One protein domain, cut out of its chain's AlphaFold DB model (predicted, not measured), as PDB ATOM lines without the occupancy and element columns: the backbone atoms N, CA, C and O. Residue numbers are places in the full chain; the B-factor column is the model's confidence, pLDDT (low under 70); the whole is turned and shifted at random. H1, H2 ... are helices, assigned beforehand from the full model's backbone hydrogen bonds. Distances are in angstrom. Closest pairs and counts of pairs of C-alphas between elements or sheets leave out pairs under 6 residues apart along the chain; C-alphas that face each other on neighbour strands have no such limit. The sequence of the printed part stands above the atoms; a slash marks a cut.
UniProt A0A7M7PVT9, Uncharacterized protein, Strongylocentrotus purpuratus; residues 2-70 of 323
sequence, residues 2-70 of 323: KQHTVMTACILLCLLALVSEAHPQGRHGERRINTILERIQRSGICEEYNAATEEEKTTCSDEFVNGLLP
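What this domain is: This is residues 2 to 70 of the 323 residues of an uncharacterized protein of Strongylocentrotus purpuratus (UniProt A0A7M7PVT9). Two long helices, H1 and H2, run side by side in opposite ways, loosely spaced, and the turn that joins them, with residues 21 to 28, sticks out at one end. Toward the other end the short helices H3 and H4 both pack on the first half of H1, H4 on the side of H1 away from H2, and a short tail follows H4. The whole is flat, with spans of 37 by 33 by 15 A, and only just loose, close to compact, with a radius of gyration of the C-alphas of 13.4 A. The printed part has 69 residues, with four named helices in the order H1, H2, H3, H4 and no named strand; the class is all helix.

Where its parts are: H1, residues 2 to 22, begins with C-alpha 2 at (-35.436, -57.563, -0.934) and is 30.3 A from first to last C-alpha. H2, residues 27 to 42, is 23.0 A long and begins with C-alpha 27 at (-52.853, -27.534, -9.513). H3, residues 45 to 51, is 9.8 A long. H4, residues 54 to 65, is 16.6 A long and ends with C-alpha 65 at (-37.670, -50.190, -19.770).

How they stand to each other: H1 and H2 are close but not clearly touching, with the closest C-alphas, those of Leu 16 and Ile 33, 7.6 A apart. They run opposite ways at a shallow tilt of 8 degrees. H1 touches H3 with residues 2 to 9 alone; the closest C-alphas, those of Val 6 and Tyr 49, are 5.8 A apart, at a steep tilt of 61 degrees, opposite ways. With residues 3 to 10 alone H1 touches residues 56 to 61 of H4; the closest C-alphas, those of Met 7 and Cys 60, are 6.5 A apart, at a steep tilt of 50 degrees, the same way. H2 and H3 are close but not clearly touching, with the C-alphas of Ile 40 and Cys 46 the closest at 6.9 A. H2 and H4 are apart, and H3 and H4 are only just apart, with a closest C-alpha distance of 8.2 A. Every O i to N i+4 pair is within hydrogen-bond range in H1 and H3, against 11 of 12 in H2 and 5 of 8 in H4.

The domain as a whole: The two C-alphas farthest apart, those of Arg 27 and Glu 55, are 37.1 A apart. The printed part has no cut, and the three links between the helices are tight. The mean pLDDT of the printed part is 71.1; it is under 70 at residues 22, 24 to 25, 28, 46 and 57 to 70, and the mean of H4 is 53.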
ATOM      1  N   LYS A   2     -36.040 -58.813  -0.393       81.25
ATOM      2  CA  LYS A   2     -35.436 -57.563  -0.934       81.25
ATOM      3  C   LYS A   2     -35.710 -57.255  -2.422       81.25
ATOM      4  O   LYS A   2     -36.219 -56.181  -2.717       81.25
ATOM      5  N   GLN A   3     -35.461 -58.199  -3.336       80.12
ATOM      6  CA  GLN A   3     -35.736 -58.014  -4.775       80.12
ATOM      7  C   GLN A   3     -37.200 -57.644  -5.087       80.12
ATOM      8  O   GLN A   3     -37.431 -56.799  -5.943       80.12
ATOM      9  N   HIS A   4     -38.187 -58.195  -4.365       81.19
ATOM     10  CA  HIS A   4     -39.586 -57.778  -4.519       81.19
ATOM     11  C   HIS A   4     -39.815 -56.337  -4.043       81.19
ATOM     12  O   HIS A   4     -40.587 -55.632  -4.691       81.19
ATOM     13  N   THR A   5     -39.162 -55.864  -2.969       85.75
ATOM     14  CA  THR A   5     -39.283 -54.450  -2.561       85.75
ATOM     15  C   THR A   5     -38.710 -53.531  -3.638       85.75
ATOM     16  O   THR A   5     -39.376 -52.575  -4.029       85.75
ATOM     17  N   VAL A   6     -37.517 -53.844  -4.162       87.81
ATOM     18  CA  VAL A   6     -36.856 -53.054  -5.218       87.81
ATOM     19  C   VAL A   6     -37.705 -53.024  -6.492       87.81
ATOM     20  O   VAL A   6     -38.020 -51.946  -6.983       87.81
ATOM     21  N   MET A   7     -38.175 -54.181  -6.970       89.81
ATOM     22  CA  MET A   7     -39.051 -54.273  -8.145       89.81
ATOM     23  C   MET A   7     -40.365 -53.496  -7.951       89.81
ATOM     24  O   MET A   7     -40.778 -52.747  -8.835       89.81
ATOM     25  N   THR A   8     -40.992 -53.593  -6.772       89.19
ATOM     26  CA  THR A   8     -42.211 -52.826  -6.442       89.19
ATOM     27  C   THR A   8     -41.938 -51.317  -6.419       89.19
ATOM     28  O   THR A   8     -42.756 -50.538  -6.909       89.19
ATOM     29  N   ALA A   9     -40.782 -50.889  -5.900       88.31
ATOM     30  CA  ALA A   9     -40.365 -49.489  -5.906       88.31
ATOM     31  C   ALA A   9     -40.159 -48.959  -7.335       88.31
ATOM     32  O   ALA A   9     -40.671 -47.889  -7.664       88.31
ATOM     33  N   CYS A  10     -39.480 -49.721  -8.198       87.88
ATOM     34  CA  CYS A  10     -39.284 -49.369  -9.605       87.88
ATOM     35  C   CYS A  10     -40.618 -49.251 -10.356       87.88
ATOM     36  O   CYS A  10     -40.851 -48.239 -11.013       87.88
ATOM     37  N   ILE A  11     -41.536 -50.212 -10.193       92.69
ATOM     38  CA  ILE A  11     -42.874 -50.163 -10.809       92.69
ATOM     39  C   ILE A  11     -43.645 -48.912 -10.350       92.69
ATOM     40  O   ILE A  11     -44.195 -48.193 -11.183       92.69
ATOM     41  N   LEU A  12     -43.641 -48.595  -9.048       92.31
ATOM     42  CA  LEU A  12     -44.293 -47.388  -8.518       92.31
ATOM     43  C   LEU A  12     -43.674 -46.088  -9.059       92.31
ATOM     44  O   LEU A  12     -44.406 -45.137  -9.338       92.31
ATOM     45  N   LEU A  13     -42.351 -46.037  -9.244       92.12
ATOM     46  CA  LEU A  13     -41.658 -44.890  -9.839       92.12
ATOM     47  C   LEU A  13     -41.970 -44.741 -11.337       92.12
ATOM     48  O   LEU A  13     -42.236 -43.627 -11.789       92.12
ATOM     49  N   CYS A  14     -42.015 -45.840 -12.097       87.44
ATOM     50  CA  CYS A  14     -42.429 -45.833 -13.501       87.44
ATOM     51  C   CYS A  14     -43.887 -45.373 -13.666       87.44
ATOM     52  O   CYS A  14     -44.165 -44.517 -14.503       87.44
ATOM     53  N   LEU A  15     -44.808 -45.870 -12.832       89.75
ATOM     54  CA  LEU A  15     -46.207 -45.426 -12.832       89.75
ATOM     55  C   LEU A  15     -46.335 -43.938 -12.472       89.75
ATOM     56  O   LEU A  15     -47.082 -43.215 -13.130       89.75
ATOM     57  N   LEU A  16     -45.571 -43.441 -11.492       88.81
ATOM     58  CA  LEU A  16     -45.531 -42.011 -11.163       88.81
ATOM     59  C   LEU A  16     -44.997 -41.147 -12.312       88.81
ATOM     60  O   LEU A  16     -45.533 -40.060 -12.544       88.81
ATOM     61  N   ALA A  17     -43.976 -41.609 -13.038       83.44
ATOM     62  CA  ALA A  17     -43.457 -40.914 -14.212       83.44
ATOM     63  C   ALA A  17     -44.514 -40.842 -15.329       83.44
ATOM     64  O   ALA A  17     -44.815 -39.751 -15.810       83.44
ATOM     65  N   LEU A  18     -45.152 -41.971 -15.658       83.62
ATOM     66  CA  LEU A  18     -46.217 -42.049 -16.666       83.62
ATOM     67  C   LEU A  18     -47.421 -41.161 -16.309       83.62
ATOM     68  O   LEU A  18     -47.898 -40.410 -17.156       83.62
ATOM     69  N   VAL A  19     -47.876 -41.169 -15.051       84.62
ATOM     70  CA  VAL A  19     -48.962 -40.288 -14.573       84.62
ATOM     71  C   VAL A  19     -48.566 -38.806 -14.628       84.62
ATOM     72  O   VAL A  19     -49.408 -37.954 -14.913       84.62
ATOM     73  N   SER A  20     -47.289 -38.485 -14.391       77.88
ATOM     74  CA  SER A  20     -46.778 -37.108 -14.469       77.88
ATOM     75  C   SER A  20     -46.662 -36.599 -15.910       77.88
ATOM     76  O   SER A  20     -46.912 -35.420 -16.157       77.88
ATOM     77  N   GLU A  21     -46.312 -37.468 -16.862       74.69
ATOM     78  CA  GLU A  21     -46.214 -37.129 -18.289       74.69
ATOM     79  C   GLU A  21     -47.595 -37.085 -18.970       74.69
ATOM     80  O   GLU A  21     -47.865 -36.186 -19.768       74.69
ATOM     81  N   ALA A  22     -48.510 -37.986 -18.595       69.75
ATOM     82  CA  ALA A  22     -49.870 -38.039 -19.131       69.75
ATOM     83  C   ALA A  22     -50.757 -36.850 -18.713       69.75
ATOM     84  O   ALA A  22     -51.736 -36.553 -19.401       69.75
ATOM     85  N   HIS A  23     -50.448 -36.163 -17.603       72.75
ATOM     86  CA  HIS A  23     -51.328 -35.143 -17.023       72.75
ATOM     87  C   HIS A  23     -50.693 -33.732 -16.984       72.75
ATOM     88  O   HIS A  23     -50.299 -33.245 -15.919       72.75
ATOM     89  N   PRO A  24     -50.628 -33.011 -18.124       49.12
ATOM     90  CA  PRO A  24     -49.948 -31.719 -18.217       49.12
ATOM     91  C   PRO A  24     -50.595 -30.625 -17.345       49.12
ATOM     92  O   PRO A  24     -51.645 -30.076 -17.662       49.12
ATOM     93  N   GLN A  25     -49.899 -30.288 -16.256       54.56
ATOM     94  CA  GLN A  25     -50.003 -29.062 -15.448       54.56
ATOM     95  C   GLN A  25     -51.416 -28.579 -15.058       54.56
ATOM     96  O   GLN A  25     -51.912 -27.553 -15.523       54.56
ATOM     97  N   GLY A  26     -52.001 -29.231 -14.050       74.00
ATOM     98  CA  GLY A  26     -53.080 -28.663 -13.234       74.00
ATOM     99  C   GLY A  26     -52.736 -28.697 -11.742       74.00
ATOM    100  O   GLY A  26     -52.224 -29.703 -11.254       74.00
ATOM    101  N   ARG A  27     -53.098 -27.648 -10.979       70.06
ATOM    102  CA  ARG A  27     -52.853 -27.534  -9.513       70.06
ATOM    103  C   ARG A  27     -53.438 -28.680  -8.664       70.06
ATOM    104  O   ARG A  27     -53.142 -28.779  -7.475       70.06
ATOM    105  N   HIS A  28     -54.297 -29.518  -9.242       69.94
ATOM    106  CA  HIS A  28     -54.840 -30.720  -8.604       69.94
ATOM    107  C   HIS A  28     -53.958 -31.961  -8.821       69.94
ATOM    108  O   HIS A  28     -53.855 -32.779  -7.908       69.94
ATOM    109  N   GLY A  29     -53.276 -32.078  -9.969       77.81
ATOM    110  CA  GLY A  29     -52.330 -33.166 -10.244       77.81
ATOM    111  C   GLY A  29     -51.125 -33.101  -9.308       77.81
ATOM    112  O   GLY A  29     -50.836 -34.069  -8.615       77.81
ATOM    113  N   GLU A  30     -50.526 -31.915  -9.173       78.00
ATOM    114  CA  GLU A  30     -49.424 -31.627  -8.241       78.00
ATOM    115  C   GLU A  30     -49.742 -32.061  -6.796       78.00
ATOM    116  O   GLU A  30     -48.934 -32.717  -6.141       78.00
ATOM    117  N   ARG A  31     -50.961 -31.788  -6.308       77.19
ATOM    118  CA  ARG A  31     -51.402 -32.230  -4.973       77.19
ATOM    119  C   ARG A  31     -51.563 -33.748  -4.871       77.19
ATOM    120  O   ARG A  31     -51.187 -34.308  -3.842       77.19
ATOM    121  N   ARG A  32     -52.105 -34.420  -5.899       76.31
ATOM    122  CA  ARG A  32     -52.227 -35.894  -5.916       76.31
ATOM    123  C   ARG A  32     -50.837 -36.544  -5.931       76.31
ATOM    124  O   ARG A  32     -50.584 -37.398  -5.090       76.31
ATOM    125  N   ILE A  33     -49.926 -36.069  -6.783       79.19
ATOM    126  CA  ILE A  33     -48.531 -36.534  -6.866       79.19
ATOM    127  C   ILE A  33     -47.821 -36.357  -5.516       79.19
ATOM    128  O   ILE A  33     -47.319 -37.334  -4.968       79.19
ATOM    129  N   ASN A  34     -47.867 -35.164  -4.912       77.62
ATOM    130  CA  ASN A  34     -47.245 -34.921  -3.604       77.62
ATOM    131  C   ASN A  34     -47.849 -35.798  -2.486       77.62
ATOM    132  O   ASN A  34     -47.120 -36.274  -1.622       77.62
ATOM    133  N   THR A  35     -49.156 -36.089  -2.532       79.88
ATOM    134  CA  THR A  35     -49.808 -37.010  -1.575       79.88
ATOM    135  C   THR A  35     -49.323 -38.456  -1.741       79.88
ATOM    136  O   THR A  35     -49.163 -39.171  -0.751       79.88
ATOM    137  N   ILE A  36     -49.078 -38.903  -2.977       78.19
ATOM    138  CA  ILE A  36     -48.536 -40.241  -3.261       78.19
ATOM    139  C   ILE A  36     -47.061 -40.316  -2.835       78.19
ATOM    140  O   ILE A  36     -46.671 -41.273  -2.170       78.19
ATOM    141  N   LEU A  37     -46.266 -39.278  -3.119       77.31
ATOM    142  CA  LEU A  37     -44.874 -39.177  -2.674       77.31
ATOM    143  C   LEU A  37     -44.753 -39.186  -1.139       77.31
ATOM    144  O   LEU A  37     -43.930 -39.931  -0.616       77.31
ATOM    145  N   GLU A  38     -45.610 -38.466  -0.402       81.69
ATOM    146  CA  GLU A  38     -45.659 -38.560   1.068       81.69
ATOM    147  C   GLU A  38     -45.958 -39.986   1.561       81.69
ATOM    148  O   GLU A  38     -45.382 -40.430   2.555       81.69
ATOM    149  N   ARG A  39     -46.858 -40.720   0.889       77.00
ATOM    150  CA  ARG A  39     -47.181 -42.112   1.252       77.00
ATOM    151  C   ARG A  39     -46.006 -43.059   0.996       77.00
ATOM    152  O   ARG A  39     -45.739 -43.902   1.846       77.00
ATOM    153  N   ILE A  40     -45.289 -42.894  -0.117       75.25
ATOM    154  CA  ILE A  40     -44.104 -43.701  -0.461       75.25
ATOM    155  C   ILE A  40     -42.917 -43.377   0.464       75.25
ATOM    156  O   ILE A  40     -42.190 -44.276   0.877       75.25
ATOM    157  N   GLN A  41     -42.747 -42.114   0.865       78.56
ATOM    158  CA  GLN A  41     -41.737 -41.737   1.861       78.56
ATOM    159  C   GLN A  41     -42.055 -42.324   3.245       78.56
ATOM    160  O   GLN A  41     -41.158 -42.821   3.920       78.56
ATOM    161  N   ARG A  42     -43.330 -42.328   3.664       79.38
ATOM    162  CA  ARG A  42     -43.755 -42.904   4.955       79.38
ATOM    163  C   ARG A  42     -43.776 -44.436   4.999       79.38
ATOM    164  O   ARG A  42     -43.861 -44.979   6.096       79.38
ATOM    165  N   SER A  43     -43.716 -45.136   3.865       77.62
ATOM    166  CA  SER A  43     -43.752 -46.607   3.831       77.62
ATOM    167  C   SER A  43     -42.384 -47.278   4.002       77.62
ATOM    168  O   SER A  43     -42.314 -48.503   3.978       77.62
ATOM    169  N   GLY A  44     -41.294 -46.510   4.132       82.69
ATOM    170  CA  GLY A  44     -39.929 -47.043   4.244       82.69
ATOM    171  C   GLY A  44     -39.348 -47.599   2.935       82.69
ATOM    172  O   GLY A  44     -38.155 -47.884   2.869       82.69
ATOM    173  N   ILE A  45     -40.143 -47.682   1.859       74.25
ATOM    174  CA  ILE A  45     -39.709 -48.197   0.548       74.25
ATOM    175  C   ILE A  45     -38.528 -47.381  -0.005       74.25
ATOM    176  O   ILE A  45     -37.607 -47.951  -0.585       74.25
ATOM    177  N   CYS A  46     -38.497 -46.062   0.228       65.88
ATOM    178  CA  CYS A  46     -37.347 -45.224  -0.124       65.88
ATOM    179  C   CYS A  46     -36.063 -45.596   0.636       65.88
ATOM    180  O   CYS A  46     -34.978 -45.442   0.083       65.88
ATOM    181  N   GLU A  47     -36.155 -46.071   1.879       76.12
ATOM    182  CA  GLU A  47     -34.984 -46.457   2.676       76.12
ATOM    183  C   GLU A  47     -34.448 -47.825   2.235       76.12
ATOM    184  O   GLU A  47     -33.244 -47.950   2.016       76.12
ATOM    185  N   GLU A  48     -35.320 -48.814   1.985       72.50
ATOM    186  CA  GLU A  48     -34.895 -50.095   1.392       72.50
ATOM    187  C   GLU A  48     -34.318 -49.914  -0.021       72.50
ATOM    188  O   GLU A  48     -33.277 -50.494  -0.328       72.50
ATOM    189  N   TYR A  49     -34.929 -49.074  -0.865       73.88
ATOM    190  CA  TYR A  49     -34.419 -48.780  -2.210       73.88
ATOM    191  C   TYR A  49     -33.069 -48.047  -2.176       73.88
ATOM    192  O   TYR A  49     -32.157 -48.391  -2.924       73.88
ATOM    193  N   ASN A  50     -32.891 -47.069  -1.281       74.56
ATOM    194  CA  ASN A  50     -31.607 -46.381  -1.133       74.56
ATOM    195  C   ASN A  50     -30.514 -47.299  -0.557       74.56
ATOM    196  O   ASN A  50     -29.344 -47.107  -0.884       74.56
ATOM    197  N   ALA A  51     -30.887 -48.301   0.249       79.06
ATOM    198  CA  ALA A  51     -29.985 -49.317   0.793       79.06
ATOM    199  C   ALA A  51     -29.687 -50.493  -0.163       79.06
ATOM    200  O   ALA A  51     -28.809 -51.305   0.143       79.06
ATOM    201  N   ALA A  52     -30.390 -50.604  -1.297       79.50
ATOM    202  CA  ALA A  52     -30.054 -51.540  -2.371       79.50
ATOM    203  C   ALA A  52     -28.768 -51.104  -3.096       79.50
ATOM    204  O   ALA A  52     -28.449 -49.911  -3.166       79.50
ATOM    205  N   THR A  53     -28.016 -52.053  -3.651       88.00
ATOM    206  CA  THR A  53     -26.789 -51.741  -4.398       88.00
ATOM    207  C   THR A  53     -27.111 -51.094  -5.749       88.00
ATOM    208  O   THR A  53     -28.212 -51.226  -6.280       88.00
ATOM    209  N   GLU A  54     -26.142 -50.399  -6.350       74.19
ATOM    210  CA  GLU A  54     -26.317 -49.849  -7.705       74.19
ATOM    211  C   GLU A  54     -26.509 -50.952  -8.767       74.19
ATOM    212  O   GLU A  54     -27.180 -50.724  -9.766       74.19
ATOM    213  N   GLU A  55     -26.008 -52.164  -8.516       72.12
ATOM    214  CA  GLU A  55     -26.185 -53.352  -9.367       72.12
ATOM    215  C   GLU A  55     -27.610 -53.941  -9.275       72.12
ATOM    216  O   GLU A  55     -28.184 -54.359 -10.284       72.12
ATOM    217  N   GLU A  56     -28.231 -53.900  -8.087       72.94
ATOM    218  CA  GLU A  56     -29.653 -54.237  -7.888       72.94
ATOM    219  C   GLU A  56     -30.595 -53.197  -8.533       72.94
ATOM    220  O   GLU A  56     -31.721 -53.529  -8.911       72.94
ATOM    221  N   LYS A  57     -30.150 -51.939  -8.675       68.38
ATOM    222  CA  LYS A  57     -30.929 -50.847  -9.289       68.38
ATOM    223  C   LYS A  57     -30.876 -50.869 -10.820       68.38
ATOM    224  O   LYS A  57     -31.905 -50.651 -11.458       68.38
ATOM    225  N   THR A  58     -29.713 -51.130 -11.423       58.28
ATOM    226  CA  THR A  58     -29.559 -51.123 -12.893       58.28
ATOM    227  C   THR A  58     -30.247 -52.305 -13.567       58.28
ATOM    228  O   THR A  58     -30.959 -52.104 -14.549       58.28
ATOM    229  N   THR A  59     -30.125 -53.518 -13.017       50.34
ATOM    230  CA  THR A  59     -30.795 -54.719 -13.559       50.34
ATOM    231  C   THR A  59     -32.311 -54.536 -13.673       50.34
ATOM    232  O   THR A  59     -32.889 -54.811 -14.722       50.34
ATOM    233  N   CYS A  60     -32.950 -53.961 -12.649       43.22
ATOM    234  CA  CYS A  60     -34.391 -53.687 -12.666       43.22
ATOM    235  C   CYS A  60     -34.812 -52.593 -13.677       43.22
ATOM    236  O   CYS A  60     -35.990 -52.511 -14.027       43.22
ATOM    237  N   SER A  61     -33.882 -51.752 -14.143       45.47
ATOM    238  CA  SER A  61     -34.132 -50.757 -15.195       45.47
ATOM    239  C   SER A  61     -34.064 -51.392 -16.586       45.47
ATOM    240  O   SER A  61     -34.985 -51.229 -17.387       45.47
ATOM    241  N   ASP A  62     -32.992 -52.131 -16.875       35.41
ATOM    242  CA  ASP A  62     -32.693 -52.577 -18.240       35.41
ATOM    243  C   ASP A  62     -33.635 -53.683 -18.743       35.41
ATOM    244  O   ASP A  62     -33.961 -53.706 -19.932       35.41
ATOM    245  N   GLU A  63     -34.154 -54.550 -17.867       46.00
ATOM    246  CA  GLU A  63     -35.167 -55.545 -18.259       46.00
ATOM    247  C   GLU A  63     -36.554 -54.909 -18.483       46.00
ATOM    248  O   GLU A  63     -37.259 -55.263 -19.429       46.00
ATOM    249  N   PHE A  64     -36.942 -53.930 -17.657       35.25
ATOM    250  CA  PHE A  64     -38.301 -53.371 -17.656       35.25
ATOM    251  C   PHE A  64     -38.508 -52.272 -18.715       35.25
ATOM    252  O   PHE A  64     -39.515 -52.264 -19.427       35.25
ATOM    253  N   VAL A  65     -37.547 -51.354 -18.867       35.25
ATOM    254  CA  VAL A  65     -37.670 -50.190 -19.770       35.25
ATOM    255  C   VAL A  65     -37.672 -50.602 -21.247       35.25
ATOM    256  O   VAL A  65     -38.349 -49.974 -22.063       35.25
ATOM    257  N   ASN A  66     -36.967 -51.682 -21.601       36.25
ATOM    258  CA  ASN A  66     -36.885 -52.165 -22.982       36.25
ATOM    259  C   ASN A  66     -38.148 -52.912 -23.460       36.25
ATOM    260  O   ASN A  66     -38.334 -53.058 -24.668       36.25
ATOM    261  N   GLY A  67     -39.029 -53.356 -22.553       33.50
ATOM    262  CA  GLY A  67     -40.245 -54.103 -22.906       33.50
ATOM    263  C   GLY A  67     -41.495 -53.252 -23.175       33.50
ATOM    264  O   GLY A  67     -42.366 -53.675 -23.932       33.50
ATOM    265  N   LEU A  68     -41.607 -52.061 -22.571       29.81
ATOM    266  CA  LEU A  68     -42.907 -51.395 -22.356       29.81
ATOM    267  C   LEU A  68     -43.127 -50.055 -23.091       29.81
ATOM    268  O   LEU A  68     -44.121 -49.383 -22.822       29.81
ATOM    269  N   LEU A  69     -42.251 -49.641 -24.017       26.91
ATOM    270  CA  LEU A  69     -42.307 -48.299 -24.637       26.91
ATOM    271  C   LEU A  69     -42.586 -48.274 -26.162       26.91
ATOM    272  O   LEU A  69     -41.721 -47.872 -26.950       26.91
ATOM    273  N   PRO A  70     -43.814 -48.599 -26.617       29.69
ATOM    274  CA  PRO A  70     -44.250 -48.314 -27.981       29.69
ATOM    275  C   PRO A  70     -44.508 -46.806 -28.168       29.69
ATOM    276  O   PRO A  70     -45.420 -46.217 -27.590       29.69
TER     277      PRO A  70